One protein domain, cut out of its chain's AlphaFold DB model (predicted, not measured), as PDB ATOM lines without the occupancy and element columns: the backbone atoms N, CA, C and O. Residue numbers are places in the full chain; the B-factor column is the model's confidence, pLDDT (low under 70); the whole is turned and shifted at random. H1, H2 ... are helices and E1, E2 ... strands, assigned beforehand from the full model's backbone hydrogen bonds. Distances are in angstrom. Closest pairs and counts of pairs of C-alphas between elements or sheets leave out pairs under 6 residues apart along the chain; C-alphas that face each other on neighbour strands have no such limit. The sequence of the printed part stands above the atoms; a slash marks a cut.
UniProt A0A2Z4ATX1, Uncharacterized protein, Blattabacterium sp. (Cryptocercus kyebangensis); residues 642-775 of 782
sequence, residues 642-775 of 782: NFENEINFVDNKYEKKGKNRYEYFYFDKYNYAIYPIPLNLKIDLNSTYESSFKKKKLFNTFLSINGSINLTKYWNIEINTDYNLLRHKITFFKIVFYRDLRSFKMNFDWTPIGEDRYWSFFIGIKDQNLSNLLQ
ATOM      1  N   ASN A 642     184.505 239.233 204.568       95.81
ATOM      2  CA  ASN A 642     183.795 240.503 204.739       95.81
ATOM      3  C   ASN A 642     184.781 241.648 204.506       95.81
ATOM      4  O   ASN A 642     185.678 241.837 205.320       95.81
ATOM      5  N   PHE A 643     184.645 242.384 203.414       93.19
ATOM      6  CA  PHE A 643     185.540 243.466 203.027       93.19
ATOM      7  C   PHE A 643     184.805 244.796 203.136       93.19
ATOM      8  O   PHE A 643     183.829 245.030 202.435       93.19
ATOM      9  N   GLU A 644     185.305 245.670 204.000       92.12
ATOM     10  CA  GLU A 644     184.818 247.039 204.156       92.12
ATOM     11  C   GLU A 644     185.951 247.971 203.738       92.12
ATOM     12  O   GLU A 644     187.042 247.911 204.314       92.12
ATOM     13  N   ASN A 645     185.716 248.777 202.704       88.50
ATOM     14  CA  ASN A 645     186.699 249.720 202.185       88.50
ATOM     15  C   ASN A 645     186.023 251.018 201.733       88.50
ATOM     16  O   ASN A 645     184.846 251.025 201.386       88.50
ATOM     17  N   GLU A 646     186.786 252.104 201.687       86.81
ATOM     18  CA  GLU A 646     186.355 253.368 201.094       86.81
ATOM     19  C   GLU A 646     187.203 253.630 199.852       86.81
ATOM     20  O   GLU A 646     188.434 253.646 199.910       86.81
ATOM     21  N   ILE A 647     186.551 253.784 198.701       83.06
ATOM     22  CA  ILE A 647     187.233 254.150 197.462       83.06
ATOM     23  C   ILE A 647     187.468 255.659 197.516       83.06
ATOM     24  O   ILE A 647     186.536 256.451 197.361       83.06
ATOM     25  N   ASN A 648     188.721 256.041 197.756       80.00
ATOM     26  CA  ASN A 648     189.160 257.428 197.791       80.00
ATOM     27  C   ASN A 648     189.758 257.808 196.436       80.00
ATOM     28  O   ASN A 648     190.730 257.200 195.998       80.00
ATOM     29  N   PHE A 649     189.203 258.838 195.800       68.81
ATOM     30  CA  PHE A 649     189.708 259.390 194.535       68.81
ATOM     31  C   PHE A 649     190.627 260.609 194.739       68.81
ATOM     32  O   PHE A 649     190.897 261.347 193.796       68.81
ATOM     33  N   VAL A 650     191.063 260.866 195.976       63.00
ATOM     34  CA  VAL A 650     191.807 262.079 196.333       63.00
ATOM     35  C   VAL A 650     193.301 261.875 196.087       63.00
ATOM     36  O   VAL A 650     193.998 261.310 196.926       63.00
ATOM     37  N   ASP A 651     193.784 262.386 194.955       60.00
ATOM     38  CA  ASP A 651     195.187 262.768 194.785       60.00
ATOM     39  C   ASP A 651     195.307 264.290 194.987       60.00
ATOM     40  O   ASP A 651     194.715 265.085 194.256       60.00
ATOM     41  N   ASN A 652     196.082 264.683 196.005       54.38
ATOM     42  CA  ASN A 652     196.147 265.993 196.684       54.38
ATOM     43  C   ASN A 652     196.479 267.255 195.848       54.38
ATOM     44  O   ASN A 652     196.935 268.245 196.422       54.38
ATOM     45  N   LYS A 653     196.350 267.281 194.517       58.94
ATOM     46  CA  LYS A 653     196.938 268.384 193.729       58.94
ATOM     47  C   LYS A 653     195.995 269.509 193.312       58.94
ATOM     48  O   LYS A 653     196.491 270.620 193.172       58.94
ATOM     49  N   TYR A 654     194.682 269.301 193.169       61.25
ATOM     50  CA  TYR A 654     193.778 270.371 192.708       61.25
ATOM     51  C   TYR A 654     192.364 270.225 193.279       61.25
ATOM     52  O   TYR A 654     191.515 269.559 192.695       61.25
ATOM     53  N   GLU A 655     192.113 270.863 194.423       68.19
ATOM     54  CA  GLU A 655     190.834 270.806 195.133       68.19
ATOM     55  C   GLU A 655     190.118 272.162 195.090       68.19
ATOM     56  O   GLU A 655     190.460 273.090 195.828       68.19
ATOM     57  N   LYS A 656     189.076 272.290 194.260       81.06
ATOM     58  CA  LYS A 656     188.143 273.422 194.361       81.06
ATOM     59  C   LYS A 656     187.028 273.046 195.330       81.06
ATOM     60  O   LYS A 656     186.310 272.081 195.097       81.06
ATOM     61  N   LYS A 657     186.842 273.808 196.409       82.62
ATOM     62  CA  LYS A 657     185.653 273.672 197.266       82.62
ATOM     63  C   LYS A 657     184.468 274.349 196.590       82.62
ATOM     64  O   LYS A 657     184.546 275.516 196.213       82.62
ATOM     65  N   GLY A 658     183.363 273.630 196.462       83.12
ATOM     66  CA  GLY A 658     182.122 274.161 195.909       83.12
ATOM     67  C   GLY A 658     180.911 273.590 196.626       83.12
ATOM     68  O   GLY A 658     181.030 272.701 197.469       83.12
ATOM     69  N   LYS A 659     179.727 274.093 196.281       81.56
ATOM     70  CA  LYS A 659     178.462 273.526 196.748       81.56
ATOM     71  C   LYS A 659     177.799 272.752 195.616       81.56
ATOM     72  O   LYS A 659     177.652 273.293 194.526       81.56
ATOM     73  N   ASN A 660     177.338 271.536 195.889       78.00
ATOM     74  CA  ASN A 660     176.385 270.827 195.034       78.00
ATOM     75  C   ASN A 660     175.140 270.521 195.860       78.00
ATOM     76  O   ASN A 660     175.263 269.963 196.948       78.00
ATOM     77  N   ARG A 661     173.957 270.924 195.372       68.31
ATOM     78  CA  ARG A 661     172.669 270.730 196.064       68.31
ATOM     79  C   ARG A 661     172.758 271.006 197.576       68.31
ATOM     80  O   ARG A 661     172.229 270.237 198.362       68.31
ATOM     81  N   TYR A 662     173.407 272.101 197.985       69.56
ATOM     82  CA  TYR A 662     173.477 272.593 199.378       69.56
ATOM     83  C   TYR A 662     174.507 271.946 200.313       69.56
ATOM     84  O   TYR A 662     174.626 272.381 201.457       69.56
ATOM     85  N   GLU A 663     175.312 271.007 199.829       73.06
ATOM     86  CA  GLU A 663     176.432 270.457 200.589       73.06
ATOM     87  C   GLU A 663     177.767 270.820 199.956       73.06
ATOM     88  O   GLU A 663     177.867 271.019 198.743       73.06
ATOM     89  N   TYR A 664     178.792 270.936 200.797       83.06
ATOM     90  CA  TYR A 664     180.137 271.228 200.337       83.06
ATOM     91  C   TYR A 664     180.821 269.953 199.868       83.06
ATOM     92  O   TYR A 664     180.943 268.994 200.629       83.06
ATOM     93  N   PHE A 665     181.308 269.991 198.635       84.88
ATOM     94  CA  PHE A 665     182.143 268.951 198.061       84.88
ATOM     95  C   PHE A 665     183.462 269.557 197.602       84.88
ATOM     96  O   PHE A 665     183.554 270.748 197.279       84.88
ATOM     97  N   TYR A 666     184.479 268.710 197.565       85.12
ATOM     98  CA  TYR A 666     185.655 268.970 196.756       85.12
ATOM     99  C   TYR A 666     185.334 268.619 195.315       85.12
ATOM    100  O   TYR A 666     184.584 267.680 195.063       85.12
ATOM    101  N   PHE A 667     185.866 269.387 194.380       85.00
ATOM    102  CA  PHE A 667     185.677 269.163 192.960       85.00
ATOM    103  C   PHE A 667     187.017 268.901 192.299       85.00
ATOM    104  O   PHE A 667     188.006 269.564 192.626       85.00
ATOM    105  N   ASP A 668     187.024 267.946 191.374       82.31
ATOM    106  CA  ASP A 668     188.170 267.689 190.511       82.31
ATOM    107  C   ASP A 668     188.313 268.772 189.420       82.31
ATOM    108  O   ASP A 668     187.504 269.699 189.299       82.31
ATOM    109  N   LYS A 669     189.343 268.637 188.577       82.88
ATOM    110  CA  LYS A 669     189.594 269.534 187.432       82.88
ATOM    111  C   LYS A 669     188.467 269.566 186.386       82.88
ATOM    112  O   LYS A 669     188.454 270.467 185.554       82.88
ATOM    113  N   TYR A 670     187.548 268.601 186.409       83.25
ATOM    114  CA  TYR A 670     186.410 268.493 185.496       83.25
ATOM    115  C   TYR A 670     185.087 268.935 186.150       83.25
ATOM    116  O   TYR A 670     184.031 268.815 185.534       83.25
ATOM    117  N   ASN A 671     185.135 269.498 187.366       81.81
ATOM    118  CA  ASN A 671     183.976 269.878 188.177       81.81
ATOM    119  C   ASN A 671     183.065 268.699 188.586       81.81
ATOM    120  O   ASN A 671     181.871 268.900 188.830       81.81
ATOM    121  N   TYR A 672     183.610 267.491 188.752       80.81
ATOM    122  CA  TYR A 672     182.913 266.402 189.440       80.81
ATOM    123  C   TYR A 672     183.135 266.477 190.947       80.81
ATOM    124  O   TYR A 672     184.255 266.668 191.417       80.81
ATOM    125  N   ALA A 673     182.053 266.311 191.710       82.00
ATOM    126  CA  ALA A 673     182.109 266.255 193.164       82.00
ATOM    127  C   ALA A 673     182.798 264.961 193.625       82.00
ATOM    128  O   ALA A 673     182.343 263.862 193.311       82.00
ATOM    129  N   ILE A 674     183.861 265.110 194.406       81.06
ATOM    130  CA  ILE A 674     184.652 264.033 194.992       81.06
ATOM    131  C   ILE A 674     184.143 263.763 196.410       81.06
ATOM    132  O   ILE A 674     183.998 264.678 197.226       81.06
ATOM    133  N   TYR A 675     183.904 262.492 196.720       83.88
ATOM    134  CA  TYR A 675     183.659 261.993 198.074       83.88
ATOM    135  C   TYR A 675     184.137 260.537 198.168       83.88
ATOM    136  O   TYR A 675     184.165 259.840 197.149       83.88
ATOM    137  N   PRO A 676     184.520 260.072 199.369       86.19
ATOM    138  CA  PRO A 676     184.835 258.667 199.595       86.19
ATOM    139  C   PRO A 676     183.600 257.809 199.304       86.19
ATOM    140  O   PRO A 676     182.524 258.071 199.845       86.19
ATOM    141  N   ILE A 677     183.743 256.793 198.451       88.75
ATOM    142  CA  ILE A 677     182.658 255.849 198.148       88.75
ATOM    143  C   ILE A 677     182.811 254.629 199.064       88.75
ATOM    144  O   ILE A 677     183.688 253.796 198.805       88.75
ATOM    145  N   PRO A 678     182.000 254.490 200.131       91.25
ATOM    146  CA  PRO A 678     182.043 253.304 200.968       91.25
ATOM    147  C   PRO A 678     181.508 252.096 200.191       91.25
ATOM    148  O   PRO A 678     180.450 252.149 199.553       91.25
ATOM    149  N   LEU A 679     182.260 251.004 200.269       93.00
ATOM    150  CA  LEU A 679     181.977 249.709 199.672       93.00
ATOM    151  C   LEU A 679     182.030 248.640 200.765       93.00
ATOM    152  O   LEU A 679     183.032 248.495 201.469       93.00
ATOM    153  N   ASN A 680     180.966 247.849 200.860       94.81
ATOM    154  CA  ASN A 680     180.945 246.623 201.644       94.81
ATOM    155  C   ASN A 680     180.748 245.439 200.698       94.81
ATOM    156  O   ASN A 680     179.854 245.470 199.857       94.81
ATOM    157  N   LEU A 681     181.575 244.406 200.828       95.62
ATOM    158  CA  LEU A 681     181.505 243.192 200.028       95.62
ATOM    159  C   LEU A 681     181.672 241.964 200.924       95.62
ATOM    160  O   LEU A 681     182.723 241.745 201.524       95.62
ATOM    161  N   LYS A 682     180.651 241.117 200.953       97.19
ATOM    162  CA  LYS A 682     180.633 239.820 201.622       97.19
ATOM    163  C   LYS A 682     180.661 238.708 200.589       97.19
ATOM    164  O   LYS A 682     179.897 238.730 199.628       97.19
ATOM    165  N   ILE A 683     181.544 237.741 200.802       96.69
ATOM    166  CA  ILE A 683     181.716 236.571 199.944       96.69
ATOM    167  C   ILE A 683     181.670 235.330 200.826       96.69
ATOM    168  O   ILE A 683     182.548 235.121 201.663       96.69
ATOM    169  N   ASP A 684     180.671 234.489 200.600       97.12
ATOM    170  CA  ASP A 684     180.459 233.238 201.310       97.12
ATOM    171  C   ASP A 684     180.539 232.069 200.330       97.12
ATOM    172  O   ASP A 684     179.755 231.957 199.396       97.12
ATOM    173  N   LEU A 685     181.492 231.167 200.540       96.00
ATOM    174  CA  LEU A 685     181.649 229.956 199.742       96.00
ATOM    175  C   LEU A 685     181.441 228.747 200.642       96.00
ATOM    176  O   LEU A 685     182.229 228.504 201.552       96.00
ATOM    177  N   ASN A 686     180.419 227.953 200.349       94.50
ATOM    178  CA  ASN A 686     180.131 226.712 201.055       94.50
ATOM    179  C   ASN A 686     180.223 225.537 200.090       94.50
ATOM    180  O   ASN A 686     179.557 225.520 199.059       94.50
ATOM    181  N   SER A 687     181.033 224.543 200.442       92.50
ATOM    182  CA  SER A 687     181.209 223.314 199.678       92.50
ATOM    183  C   SER A 687     181.036 222.098 200.577       92.50
ATOM    184  O   SER A 687     181.701 221.973 201.609       92.50
ATOM    185  N   THR A 688     180.164 221.179 200.182       90.50
ATOM    186  CA  THR A 688     179.989 219.888 200.848       90.50
ATOM    187  C   THR A 688     180.206 218.768 199.852       90.50
ATOM    188  O   THR A 688     179.534 218.717 198.823       90.50
ATOM    189  N   TYR A 689     181.106 217.856 200.191       86.94
ATOM    190  CA  TYR A 689     181.383 216.633 199.464       86.94
ATOM    191  C   TYR A 689     181.074 215.445 200.364       86.94
ATOM    192  O   TYR A 689     181.611 215.332 201.468       86.94
ATOM    193  N   GLU A 690     180.244 214.533 199.879       84.31
ATOM    194  CA  GLU A 690     180.045 213.231 200.500       84.31
ATOM    195  C   GLU A 690     180.120 212.143 199.427       84.31
ATOM    196  O   GLU A 690     179.589 212.269 198.326       84.31
ATOM    197  N   SER A 691     180.820 211.057 199.737       82.94
ATOM    198  CA  SER A 691     180.918 209.896 198.863       82.94
ATOM    199  C   SER A 691     180.733 208.636 199.687       82.94
ATOM    200  O   SER A 691     181.484 208.365 200.626       82.94
ATOM    201  N   SER A 692     179.722 207.847 199.328       76.44
ATOM    202  CA  SER A 692     179.631 206.466 199.785       76.44
ATOM    203  C   SER A 692     180.475 205.626 198.831       76.44
ATOM    204  O   SER A 692     180.291 205.726 197.624       76.44
ATOM    205  N   PHE A 693     181.379 204.776 199.320       70.19
ATOM    206  CA  PHE A 693     182.320 204.019 198.468       70.19
ATOM    207  C   PHE A 693     181.659 203.141 197.372       70.19
ATOM    208  O   PHE A 693     182.355 202.609 196.518       70.19
ATOM    209  N   LYS A 694     180.323 202.997 197.378       68.69
ATOM    210  CA  LYS A 694     179.514 202.304 196.359       68.69
ATOM    211  C   LYS A 694     178.736 203.237 195.409       68.69
ATOM    212  O   LYS A 694     178.271 202.784 194.372       68.69
ATOM    213  N   LYS A 695     178.538 204.516 195.758       62.28
ATOM    214  CA  LYS A 695     177.863 205.542 194.940       62.28
ATOM    215  C   LYS A 695     178.532 206.901 195.168       62.28
ATOM    216  O   LYS A 695     178.433 207.451 196.269       62.28
ATOM    217  N   LYS A 696     179.146 207.459 194.119       57.94
ATOM    218  CA  LYS A 696     179.573 208.868 194.068       57.94
ATOM    219  C   LYS A 696     178.315 209.739 193.956       57.94
ATOM    220  O   LYS A 696     177.623 209.617 192.948       57.94
ATOM    221  N   LYS A 697     177.971 210.567 194.953       61.66
ATOM    222  CA  LYS A 697     176.957 211.630 194.780       61.66
ATOM    223  C   LYS A 697     176.880 212.620 195.947       61.66
ATOM    224  O   LYS A 697     176.942 212.205 197.096       61.66
ATOM    225  N   LEU A 698     176.554 213.862 195.566       56.94
ATOM    226  CA  LEU A 698     176.370 215.100 196.343       56.94
ATOM    227  C   LEU A 698     177.680 215.854 196.608       56.94
ATOM    228  O   LEU A 698     178.250 215.830 197.694       56.94
ATOM    229  N   PHE A 699     178.127 216.550 195.564       71.62
ATOM    230  CA  PHE A 699     178.923 217.762 195.700       71.62
ATOM    231  C   PHE A 699     177.908 218.908 195.613       71.62
ATOM    232  O   PHE A 699     177.096 218.931 194.693       71.62
ATOM    233  N   ASN A 700     177.862 219.778 196.612       78.25
ATOM    234  CA  ASN A 700     177.032 220.979 196.607       78.25
ATOM    235  C   ASN A 700     177.964 222.135 196.923       78.25
ATOM    236  O   ASN A 700     178.525 222.177 198.018       78.25
ATOM    237  N   THR A 701     178.135 223.038 195.964       89.31
ATOM    238  CA  THR A 701     179.030 224.183 196.114       89.31
ATOM    239  C   THR A 701     178.305 225.443 195.695       89.31
ATOM    240  O   THR A 701     177.919 225.597 194.535       89.31
ATOM    241  N   PHE A 702     178.109 226.315 196.673       92.38
ATOM    242  CA  PHE A 702     177.392 227.570 196.537       92.38
ATOM    243  C   PHE A 702     178.328 228.715 196.890       92.38
ATOM    244  O   PHE A 702     179.034 228.653 197.899       92.38
ATOM    245  N   LEU A 703     178.322 229.727 196.035       95.88
ATOM    246  CA  LEU A 703     178.988 230.998 196.236       95.88
ATOM    247  C   LEU A 703     177.908 232.068 196.379       95.88
ATOM    248  O   LEU A 703     177.167 232.301 195.429       95.88
ATOM    249  N   SER A 704     177.841 232.698 197.539       97.00
ATOM    250  CA  SER A 704     176.968 233.829 197.827       97.00
ATOM    251  C   SER A 704     177.810 235.099 197.878       97.00
ATOM    252  O   SER A 704     178.846 235.140 198.545       97.00
ATOM    253  N   ILE A 705     177.394 236.126 197.147       96.75
ATOM    254  CA  ILE A 705     178.052 237.431 197.107       96.75
ATOM    255  C   ILE A 705     177.010 238.486 197.451       96.75
ATOM    256  O   ILE A 705     176.036 238.655 196.718       96.75
ATOM    257  N   ASN A 706     177.251 239.217 198.536       96.88
ATOM    258  CA  ASN A 706     176.400 240.315 198.977       96.88
ATOM    259  C   ASN A 706     177.246 241.583 199.036       96.88
ATOM    260  O   ASN A 706     178.261 241.610 199.728       96.88
ATOM    261  N   GLY A 707     176.852 242.633 198.331       95.50
ATOM    262  CA  GLY A 707     177.579 243.894 198.288       95.50
ATOM    263  C   GLY A 707     176.663 245.091 198.490       95.50
ATOM    264  O   GLY A 707     175.507 245.053 198.085       95.50
ATOM    265  N   SER A 708     177.186 246.156 199.089       96.25
ATOM    266  CA  SER A 708     176.529 247.462 199.161       96.25
ATOM    267  C   SER A 708     177.517 248.557 198.779       96.25
ATOM    268  O   SER A 708     178.645 248.575 199.281       96.25
ATOM    269  N   ILE A 709     177.104 249.475 197.911       94.62
ATOM    270  CA  ILE A 709     177.921 250.608 197.479       94.62
ATOM    271  C   ILE A 709     177.110 251.899 197.538       94.62
ATOM    272  O   ILE A 709     176.048 252.013 196.920       94.62
ATOM    273  N   ASN A 710     177.648 252.911 198.221       92.81
ATOM    274  CA  ASN A 710     177.030 254.234 198.214       92.81
ATOM    275  C   ASN A 710     177.531 255.017 197.006       92.81
ATOM    276  O   ASN A 710     178.414 255.867 197.134       92.81
ATOM    277  N   LEU A 711     176.979 254.705 195.824       84.75
ATOM    278  CA  LEU A 711     177.417 255.288 194.556       84.75
ATOM    279  C   LEU A 711     177.503 256.810 194.644       84.75
ATOM    280  O   LEU A 711     178.431 257.359 194.078       84.75
ATOM    281  N   THR A 712     176.581 257.459 195.374       86.62
ATOM    282  CA  THR A 712     176.646 258.868 195.804       86.62
ATOM    283  C   THR A 712     176.193 259.020 197.250       86.62
ATOM    284  O   THR A 712     175.582 258.100 197.784       86.62
ATOM    285  N   LYS A 713     176.386 260.193 197.876       83.62
ATOM    286  CA  LYS A 713     175.903 260.445 199.252       83.62
ATOM    287  C   LYS A 713     174.423 260.089 199.466       83.62
ATOM    288  O   LYS A 713     174.021 259.742 200.570       83.62
ATOM    289  N   TYR A 714     173.618 260.167 198.410       89.38
ATOM    290  CA  TYR A 714     172.183 259.925 198.476       89.38
ATOM    291  C   TYR A 714     171.728 258.645 197.776       89.38
ATOM    292  O   TYR A 714     170.526 258.408 197.719       89.38
ATOM    293  N   TRP A 715     172.643 257.864 197.202       92.06
ATOM    294  CA  TRP A 715     172.334 256.600 196.536       92.06
ATOM    295  C   TRP A 715     173.060 255.472 197.253       92.06
ATOM    296  O   TRP A 715     174.280 255.526 197.361       92.06
ATOM    297  N   ASN A 716     172.332 254.441 197.664       94.88
ATOM    298  CA  ASN A 716     172.907 253.168 198.088       94.88
ATOM    299  C   ASN A 716     172.369 252.069 197.171       94.88
ATOM    300  O   ASN A 716     171.166 252.006 196.919       94.88
ATOM    301  N   ILE A 717     173.265 251.244 196.643       96.38
ATOM    302  CA  ILE A 717     172.929 250.115 195.782       96.38
ATOM    303  C   ILE A 717     173.389 248.848 196.485       96.38
ATOM    304  O   ILE A 717     174.576 248.696 196.770       96.38
ATOM    305  N   GLU A 718     172.460 247.932 196.722       96.94
ATOM    306  CA  GLU A 718     172.736 246.626 197.312       96.94
ATOM    307  C   GLU A 718     172.552 245.533 196.262       96.94
ATOM    308  O   GLU A 718     171.595 245.553 195.491       96.94
ATOM    309  N   ILE A 719     173.470 244.573 196.217       96.38
ATOM    310  CA  ILE A 719     173.467 243.452 195.275       96.38
ATOM    311  C   ILE A 719     173.629 242.170 196.076       96.38
ATOM    312  O   ILE A 719     174.615 242.024 196.790       96.38
ATOM    313  N   ASN A 720     172.717 241.220 195.897       96.38
ATOM    314  CA  ASN A 720     172.816 239.881 196.469       96.38
ATOM    315  C   ASN A 720     172.731 238.852 195.344       96.38
ATOM    316  O   ASN A 720     171.801 238.885 194.537       96.38
ATOM    317  N   THR A 721     173.677 237.922 195.287       96.56
ATOM    318  CA  THR A 721     173.668 236.851 194.291       96.56
ATOM    319  C   THR A 721     174.147 235.531 194.860       96.56
ATOM    320  O   THR A 721     175.150 235.480 195.563       96.56
ATOM    321  N   ASP A 722     173.455 234.457 194.484       95.56
ATOM    322  CA  ASP A 722     173.898 233.090 194.722       95.56
ATOM    323  C   ASP A 722     174.224 232.404 193.398       95.56
ATOM    324  O   ASP A 722     173.414 232.373 192.465       95.56
ATOM    325  N   TYR A 723     175.403 231.797 193.338       94.81
ATOM    326  CA  TYR A 723     175.900 231.046 192.199       94.81
ATOM    327  C   TYR A 723     176.193 229.602 192.597       94.81
ATOM    328  O   TYR A 723     176.975 229.320 193.509       94.81
ATOM    329  N   ASN A 724     175.582 228.657 191.884       92.62
ATOM    330  CA  ASN A 724     175.902 227.246 192.032       92.62
ATOM    331  C   ASN A 724     177.083 226.898 191.116       92.62
ATOM    332  O   ASN A 724     176.922 226.780 189.898       92.62
ATOM    333  N   LEU A 725     178.255 226.700 191.724       89.62
ATOM    334  CA  LEU A 725     179.527 226.481 191.027       89.62
ATOM    335  C   LEU A 725     179.554 225.195 190.191       89.62
ATOM    336  O   LEU A 725     180.278 225.135 189.206       89.62
ATOM    337  N   LEU A 726     178.757 224.183 190.546       87.25
ATOM    338  CA  LEU A 726     178.669 222.943 189.770       87.25
ATOM    339  C   LEU A 726     177.765 223.045 188.552       87.25
ATOM    340  O   LEU A 726     178.040 222.455 187.515       87.25
ATOM    341  N   ARG A 727     176.615 223.702 188.719       88.56
ATOM    342  CA  ARG A 727     175.621 223.845 187.650       88.56
ATOM    343  C   ARG A 727     175.961 224.993 186.704       88.56
ATOM    344  O   ARG A 727     175.208 225.225 185.767       88.56
ATOM    345  N   HIS A 728     177.037 225.723 186.994       90.56
ATOM    346  CA  HIS A 728     177.449 226.941 186.310       90.56
ATOM    347  C   HIS A 728     176.305 227.950 186.138       90.56
ATOM    348  O   HIS A 728     176.168 228.590 185.098       90.56
ATOM    349  N   LYS A 729     175.447 228.077 187.159       93.25
ATOM    350  CA  LYS A 729     174.194 228.835 187.069       93.25
ATOM    351  C   LYS A 729     173.991 229.731 188.285       93.25
ATOM    352  O   LYS A 729     174.116 229.275 189.422       93.25
ATOM    353  N   ILE A 730     173.592 230.977 188.026       93.56
ATOM    354  CA  ILE A 730     173.068 231.898 189.041       93.56
ATOM    355  C   ILE A 730     171.713 231.359 189.514       93.56
ATOM    356  O   ILE A 730     170.785 231.199 188.718       93.56
ATOM    357  N   THR A 731     171.613 231.027 190.798       93.31
ATOM    358  CA  THR A 731     170.381 230.534 191.428       93.31
ATOM    359  C   THR A 731     169.529 231.667 191.978       93.31
ATOM    360  O   THR A 731     168.308 231.541 191.985       93.31
ATOM    361  N   PHE A 732     170.157 232.772 192.384       94.88
ATOM    362  CA  PHE A 732     169.488 233.953 192.916       94.88
ATOM    363  C   PHE A 732     170.253 235.222 192.528       94.88
ATOM    364  O   PHE A 732     171.487 235.236 192.521       94.88
ATOM    365  N   PHE A 733     169.526 236.281 192.187       95.81
ATOM    366  CA  PHE A 733     170.064 237.615 191.947       95.81
ATOM    367  C   PHE A 733     169.018 238.657 192.337       95.81
ATOM    368  O   PHE A 733     167.906 238.649 191.802       95.81
ATOM    369  N   LYS A 734     169.401 239.566 193.230       95.25
ATOM    370  CA  LYS A 734     168.609 240.698 193.705       95.25
ATOM    371  C   LYS A 734     169.465 241.956 193.664       95.25
ATOM    372  O   LYS A 734     170.621 241.932 194.083       95.25
ATOM    373  N   ILE A 735     168.877 243.046 193.198       96.12
ATOM    374  CA  ILE A 735     169.452 244.385 193.271       96.12
ATOM    375  C   ILE A 735     168.450 245.318 193.942       96.12
ATOM    376  O   ILE A 735     167.253 245.265 193.654       96.12
ATOM    377  N   VAL A 736     168.931 246.145 194.861       95.62
ATOM    378  CA  VAL A 736     168.117 247.113 195.590       95.62
ATOM    379  C   VAL A 736     168.722 248.492 195.445       95.62
ATOM    380  O   VAL A 736     169.926 248.673 195.612       95.62
ATOM    381  N   PHE A 737     167.877 249.465 195.136       95.69
ATOM    382  CA  PHE A 737     168.263 250.853 194.982       95.69
ATOM    383  C   PHE A 737     167.577 251.705 196.042       95.69
ATOM    384  O   PHE A 737     166.365 251.910 195.989       95.69
ATOM    385  N   TYR A 738     168.368 252.282 196.939       94.69
ATOM    386  CA  TYR A 738     167.907 253.299 197.872       94.69
ATOM    387  C   TYR A 738     168.323 254.672 197.385       94.69
ATOM    388  O   TYR A 738     169.478 254.903 197.016       94.69
ATOM    389  N   ARG A 739     167.379 255.606 197.449       92.81
ATOM    390  CA  ARG A 739     167.622 257.001 197.123       92.81
ATOM    391  C   ARG A 739     166.990 257.917 198.155       92.81
ATOM    392  O   ARG A 739     165.775 257.929 198.334       92.81
ATOM    393  N   ASP A 740     167.819 258.739 198.785       90.31
ATOM    394  CA  ASP A 740     167.354 259.866 199.591       90.31
ATOM    395  C   ASP A 740     166.971 261.015 198.649       90.31
ATOM    396  O   ASP A 740     167.822 261.562 197.952       90.31
ATOM    397  N   LEU A 741     165.686 261.352 198.580       88.56
ATOM    398  CA  LEU A 741     165.117 262.440 197.783       88.56
ATOM    399  C   LEU A 741     164.809 263.664 198.659       88.56
ATOM    400  O   LEU A 741     163.848 264.377 198.374       88.56
ATOM    401  N   ARG A 742     165.602 263.911 199.714       84.81
ATOM    402  CA  ARG A 742     165.483 265.037 200.655       84.81
ATOM    403  C   ARG A 742     164.273 264.922 201.581       84.81
ATOM    404  O   ARG A 742     164.433 264.550 202.742       84.81
ATOM    405  N   SER A 743     163.085 265.229 201.070       85.81
ATOM    406  CA  SER A 743     161.815 265.136 201.808       85.81
ATOM    407  C   SER A 743     161.235 263.726 201.769       85.81
ATOM    408  O   SER A 743     160.439 263.345 202.629       85.81
ATOM    409  N   PHE A 744     161.671 262.939 200.785       87.25
ATOM    410  CA  PHE A 744     161.243 261.568 200.578       87.25
ATOM    411  C   PHE A 744     162.423 260.606 200.605       87.25
ATOM    412  O   PHE A 744     163.560 260.968 200.314       87.25
ATOM    413  N   LYS A 745     162.131 259.346 200.891       88.62
ATOM    414  CA  LYS A 745     163.015 258.211 200.652       88.62
ATOM    415  C   LYS A 745     162.369 257.305 199.623       88.62
ATOM    416  O   LYS A 745     161.163 257.079 199.669       88.62
ATOM    417  N   MET A 746     163.175 256.807 198.704       91.44
ATOM    418  CA  MET A 746     162.753 255.895 197.657       91.44
ATOM    419  C   MET A 746     163.522 254.588 197.803       91.44
ATOM    420  O   MET A 746     164.735 254.609 198.017       91.44
ATOM    421  N   ASN A 747     162.813 253.476 197.665       91.88
ATOM    422  CA  ASN A 747     163.395 252.149 197.568       91.88
ATOM    423  C   ASN A 747     162.836 251.429 196.336       91.88
ATOM    424  O   ASN A 747     161.626 251.431 196.106       91.88
ATOM    425  N   PHE A 748     163.710 250.807 195.557       93.31
ATOM    426  CA  PHE A 748     163.332 249.928 194.461       93.31
ATOM    427  C   PHE A 748     164.045 248.590 194.625       93.31
ATOM    428  O   PHE A 748     165.261 248.511 194.457       93.31
ATOM    429  N   ASP A 749     163.281 247.545 194.942       92.25
ATOM    430  CA  ASP A 749     163.790 246.184 195.077       92.25
ATOM    431  C   ASP A 749     163.477 245.404 193.805       92.25
ATOM    432  O   ASP A 749     162.322 245.333 193.383       92.25
ATOM    433  N   TRP A 750     164.477 244.757 193.219       93.50
ATOM    434  CA  TRP A 750     164.295 243.953 192.019       93.50
ATOM    435  C   TRP A 750     165.007 242.611 192.136       93.50
ATOM    436  O   TRP A 750     166.224 242.541 192.285       93.50
ATOM    437  N   THR A 751     164.237 241.530 192.025       93.75
ATOM    438  CA  THR A 751     164.734 240.150 192.014       93.75
ATOM    439  C   THR A 751     164.398 239.513 190.663       93.75
ATOM    440  O   THR A 751     163.313 238.953 190.503       93.75
ATOM    441  N   PRO A 752     165.262 239.618 189.635       92.94
ATOM    442  CA  PRO A 752     165.001 239.011 188.327       92.94
ATOM    443  C   PRO A 752     165.296 237.507 188.258       92.94
ATOM    444  O   PRO A 752     164.772 236.836 187.367       92.94
ATOM    445  N   ILE A 753     166.126 236.968 189.159       91.81
ATOM    446  CA  ILE A 753     166.509 235.548 189.197       91.81
ATOM    447  C   ILE A 753     166.312 235.029 190.622       91.81
ATOM    448  O   ILE A 753     166.840 235.600 191.569       91.81
ATOM    449  N   GLY A 754     165.575 233.935 190.775       85.62
ATOM    450  CA  GLY A 754     165.234 233.340 192.066       85.62
ATOM    451  C   GLY A 754     163.963 232.507 191.948       85.62
ATOM    452  O   GLY A 754     163.365 232.451 190.869       85.62
ATOM    453  N   GLU A 755     163.550 231.870 193.045       75.00
ATOM    454  CA  GLU A 755     162.243 231.201 193.110       75.00
ATOM    455  C   GLU A 755     161.109 232.224 192.896       75.00
ATOM    456  O   GLU A 755     160.229 232.005 192.062       75.00
ATOM    457  N   ASP A 756     161.223 233.404 193.520       73.31
ATOM    458  CA  ASP A 756     160.277 234.509 193.373       73.31
ATOM    459  C   ASP A 756     160.870 235.680 192.586       73.31
ATOM    460  O   ASP A 756     161.657 236.478 193.095       73.31
ATOM    461  N   ARG A 757     160.446 235.812 191.324       86.94
ATOM    462  CA  ARG A 757     160.800 236.966 190.490       86.94
ATOM    463  C   ARG A 757     159.813 238.105 190.684       86.94
ATOM    464  O   ARG A 757     158.661 237.985 190.267       86.94
ATOM    465  N   TYR A 758     160.264 239.216 191.247       86.94
ATOM    466  CA  TYR A 758     159.424 240.384 191.488       86.94
ATOM    467  C   TYR A 758     160.209 241.683 191.369       86.94
ATOM    468  O   TYR A 758     161.443 241.699 191.398       86.94
ATOM    469  N   TRP A 759     159.473 242.781 191.283       89.88
ATOM    470  CA  TRP A 759     159.984 244.085 191.670       89.88
ATOM    471  C   TRP A 759     158.968 244.801 192.557       89.88
ATOM    472  O   TRP A 759     157.754 244.609 192.419       89.88
ATOM    473  N   SER A 760     159.472 245.599 193.489       88.00
ATOM    474  CA  SER A 760     158.685 246.495 194.330       88.00
ATOM    475  C   SER A 760     159.268 247.893 194.278       88.00
ATOM    476  O   SER A 760     160.480 248.085 194.221       88.00
ATOM    477  N   PHE A 761     158.378 248.876 194.296       88.19
ATOM    478  CA  PHE A 761     158.732 250.283 194.358       88.19
ATOM    479  C   PHE A 761     158.057 250.902 195.575       88.19
ATOM    480  O   PHE A 761     156.859 250.720 195.797       88.19
ATOM    481  N   PHE A 762     158.833 251.637 196.356       85.62
ATOM    482  CA  PHE A 762     158.381 252.324 197.550       85.62
ATOM    483  C   PHE A 762     158.895 253.760 197.547       85.62
ATOM    484  O   PHE A 762     160.058 254.021 197.241       85.62
ATOM    485  N   ILE A 763     158.026 254.689 197.940       85.81
ATOM    486  CA  ILE A 763     158.380 256.074 198.227       85.81
ATOM    487  C   ILE A 763     157.657 256.510 199.501       85.81
ATOM    488  O   ILE A 763     156.463 256.278 199.644       85.81
ATOM    489  N   GLY A 764     158.378 257.104 200.449       82.56
ATOM    490  CA  GLY A 764     157.833 257.513 201.745       82.56
ATOM    491  C   GLY A 764     158.408 258.843 202.216       82.56
ATOM    492  O   GLY A 764     159.477 259.249 201.772       82.56
ATOM    493  N   ILE A 765     157.707 259.532 203.114       82.75
ATOM    494  CA  ILE A 765     158.111 260.842 203.659       82.75
ATOM    495  C   ILE A 765     159.150 260.651 204.766       82.75
ATOM    496  O   ILE A 765     158.965 259.793 205.623       82.75
ATOM    497  N   LYS A 766     160.223 261.448 204.777       81.88
ATOM    498  CA  LYS A 766     161.332 261.334 205.745       81.88
ATOM    499  C   LYS A 766     161.026 261.941 207.122       81.88
ATOM    500  O   LYS A 766     161.623 261.518 208.108       81.88
ATOM    501  N   ASP A 767     160.120 262.919 207.188       80.50
ATOM    502  CA  ASP A 767     159.704 263.562 208.441       80.50
ATOM    503  C   ASP A 767     159.183 262.536 209.459       80.50
ATOM    504  O   ASP A 767     158.349 261.693 209.130       80.50
ATOM    505  N   GLN A 768     159.655 262.617 210.705       71.44
ATOM    506  CA  GLN A 768     159.339 261.634 211.746       71.44
ATOM    507  C   GLN A 768     157.877 261.708 212.195       71.44
ATOM    508  O   GLN A 768     157.261 260.669 212.436       71.44
ATOM    509  N   ASN A 769     157.298 262.910 212.270       71.06
ATOM    510  CA  ASN A 769     155.917 263.087 212.726       71.06
ATOM    511  C   ASN A 769     154.931 262.497 211.709       71.06
ATOM    512  O   ASN A 769     154.027 261.746 212.073       71.06
ATOM    513  N   LEU A 770     155.139 262.779 210.423       72.81
ATOM    514  CA  LEU A 770     154.328 262.237 209.334       72.81
ATOM    515  C   LEU A 770     154.630 260.765 209.047       72.81
ATOM    516  O   LEU A 770     153.714 260.016 208.727       72.81
ATOM    517  N   SER A 771     155.877 260.323 209.206       70.75
ATOM    518  CA  SER A 771     156.241 258.903 209.160       70.75
ATOM    519  C   SER A 771     155.461 258.089 210.184       70.75
ATOM    520  O   SER A 771     154.874 257.064 209.846       70.75
ATOM    521  N   ASN A 772     155.416 258.562 211.432       66.88
ATOM    522  CA  ASN A 772     154.688 257.897 212.510       66.88
ATOM    523  C   ASN A 772     153.171 257.918 212.285       66.88
ATOM    524  O   ASN A 772     152.472 257.014 212.733       66.88
ATOM    525  N   LEU A 773     152.652 258.914 211.566       68.38
ATOM    526  CA  LEU A 773     151.259 258.934 211.128       68.38
ATOM    527  C   LEU A 773     150.996 257.925 209.999       68.38
ATOM    528  O   LEU A 773     149.949 257.293 209.958       68.38
ATOM    529  N   LEU A 774     151.929 257.761 209.067       65.06
ATOM    530  CA  LEU A 774     151.782 256.855 207.923       65.06
ATOM    531  C   LEU A 774     152.279 255.427 208.200       65.06
ATOM    532  O   LEU A 774     152.287 254.610 207.278       65.06
ATOM    533  N   GLN A 775     152.718 255.148 209.438       62.56
ATOM    534  CA  GLN A 775     153.106 253.835 209.975       62.56
ATOM    535  C   GLN A 775     153.749 252.913 208.929       62.56
ATOM    536  O   GLN A 775     153.336 251.766 208.743       62.56
TER     537      GLN A 775
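AT A GLANCE: This is residues 642 to 775 of the 782 residues of an uncharacterized protein of Blattabacterium sp. (Cryptocercus kyebangensis) (UniProt A0A2Z4ATX1). One twisted antiparallel sheet of seven strands, with no named helix on either face, makes the body, and its hairpin E4 and E5 reaches far past the other strands as a long arm. A small hairpin, E2 and E3, lies beyond the opposite end of the sheet, and H1 sticks out past the edge strand E9. The printed part has 134 residues, with nine named strands and then one named helix along the chain, and its class is mostly strand. The sheet's order is E1, E4, E5, E6, E7, E8, E9. The whole is only just extended, close to loose, with a radius of gyration of the C-alphas of 21.4 A, and only just flat, spanning 72 by 48 by 21 A.

IN THESE COORDINATES: In the large sheet, E4 is residues 677 to 692, 49.5 A long, and E5 is residues 695 to 712, 53.3 A, the longest strand. E6, residues 715 to 724, is 29.9 A; E7, residues 729 to 741, 36.4 A; E8, residues 744 to 753, 28.9 A; E9, residues 758 to 765, 23.8 A. E1, residues 642 to 647, begins at C-alpha 642 (183.795, 240.503, 204.739). E2 is residues 656 to 660 and E3 residues 663 to 667. H1, residues 768 to 773, ends at C-alpha 773 (151.259, 258.934, 211.128).

HOW THE PARTS SIT: E4 to E9 form a meander, each strand the antiparallel neighbour of the one before. In the hairpin E4 and E5, at 176 degrees, N 682 and O 706 are 2.7 A apart, within hydrogen-bond range. In the hairpin E5 and E6, N 705 and O 721 are 2.8 A apart; in E6 and E7, N 734 and O 720, 2.8 A; in E7 and E8, N 733 and O 753, 2.8 A; in E8 and E9, N 747 and O 762, 2.8 A. E1 is the other edge strand, antiparallel to E4 at 155 degrees, with N 643 and O 681 2.8 A apart. The hairpin E2 and E3 stands at 139 degrees, with N 667 and O 656 2.8 A apart; E3 and E4 are apart. Residues 666 to 667 of E3 also pair, antiparallel, with residues 673 to 674. H1 is only just not on the large sheet, with 4 pairs of C-alphas within 10 A; the closest C-alphas of E9 and H1, those of Ile 765 and Ser 771, are 6.1 A apart. In H1 every O i to N i+4 pair is within hydrogen-bond range.

THE WHOLE: The two C-alphas farthest apart, those of Gly 658 and Lys 694, are 71.9 A apart. The printed part has no cut and no long link. Residues 768 to 773, which belong to H1, stand free. The mean pLDDT of the printed part is 84.8; residues 649 to 655, 661 to 662, 694 to 698 and 772 to 775 are under 70.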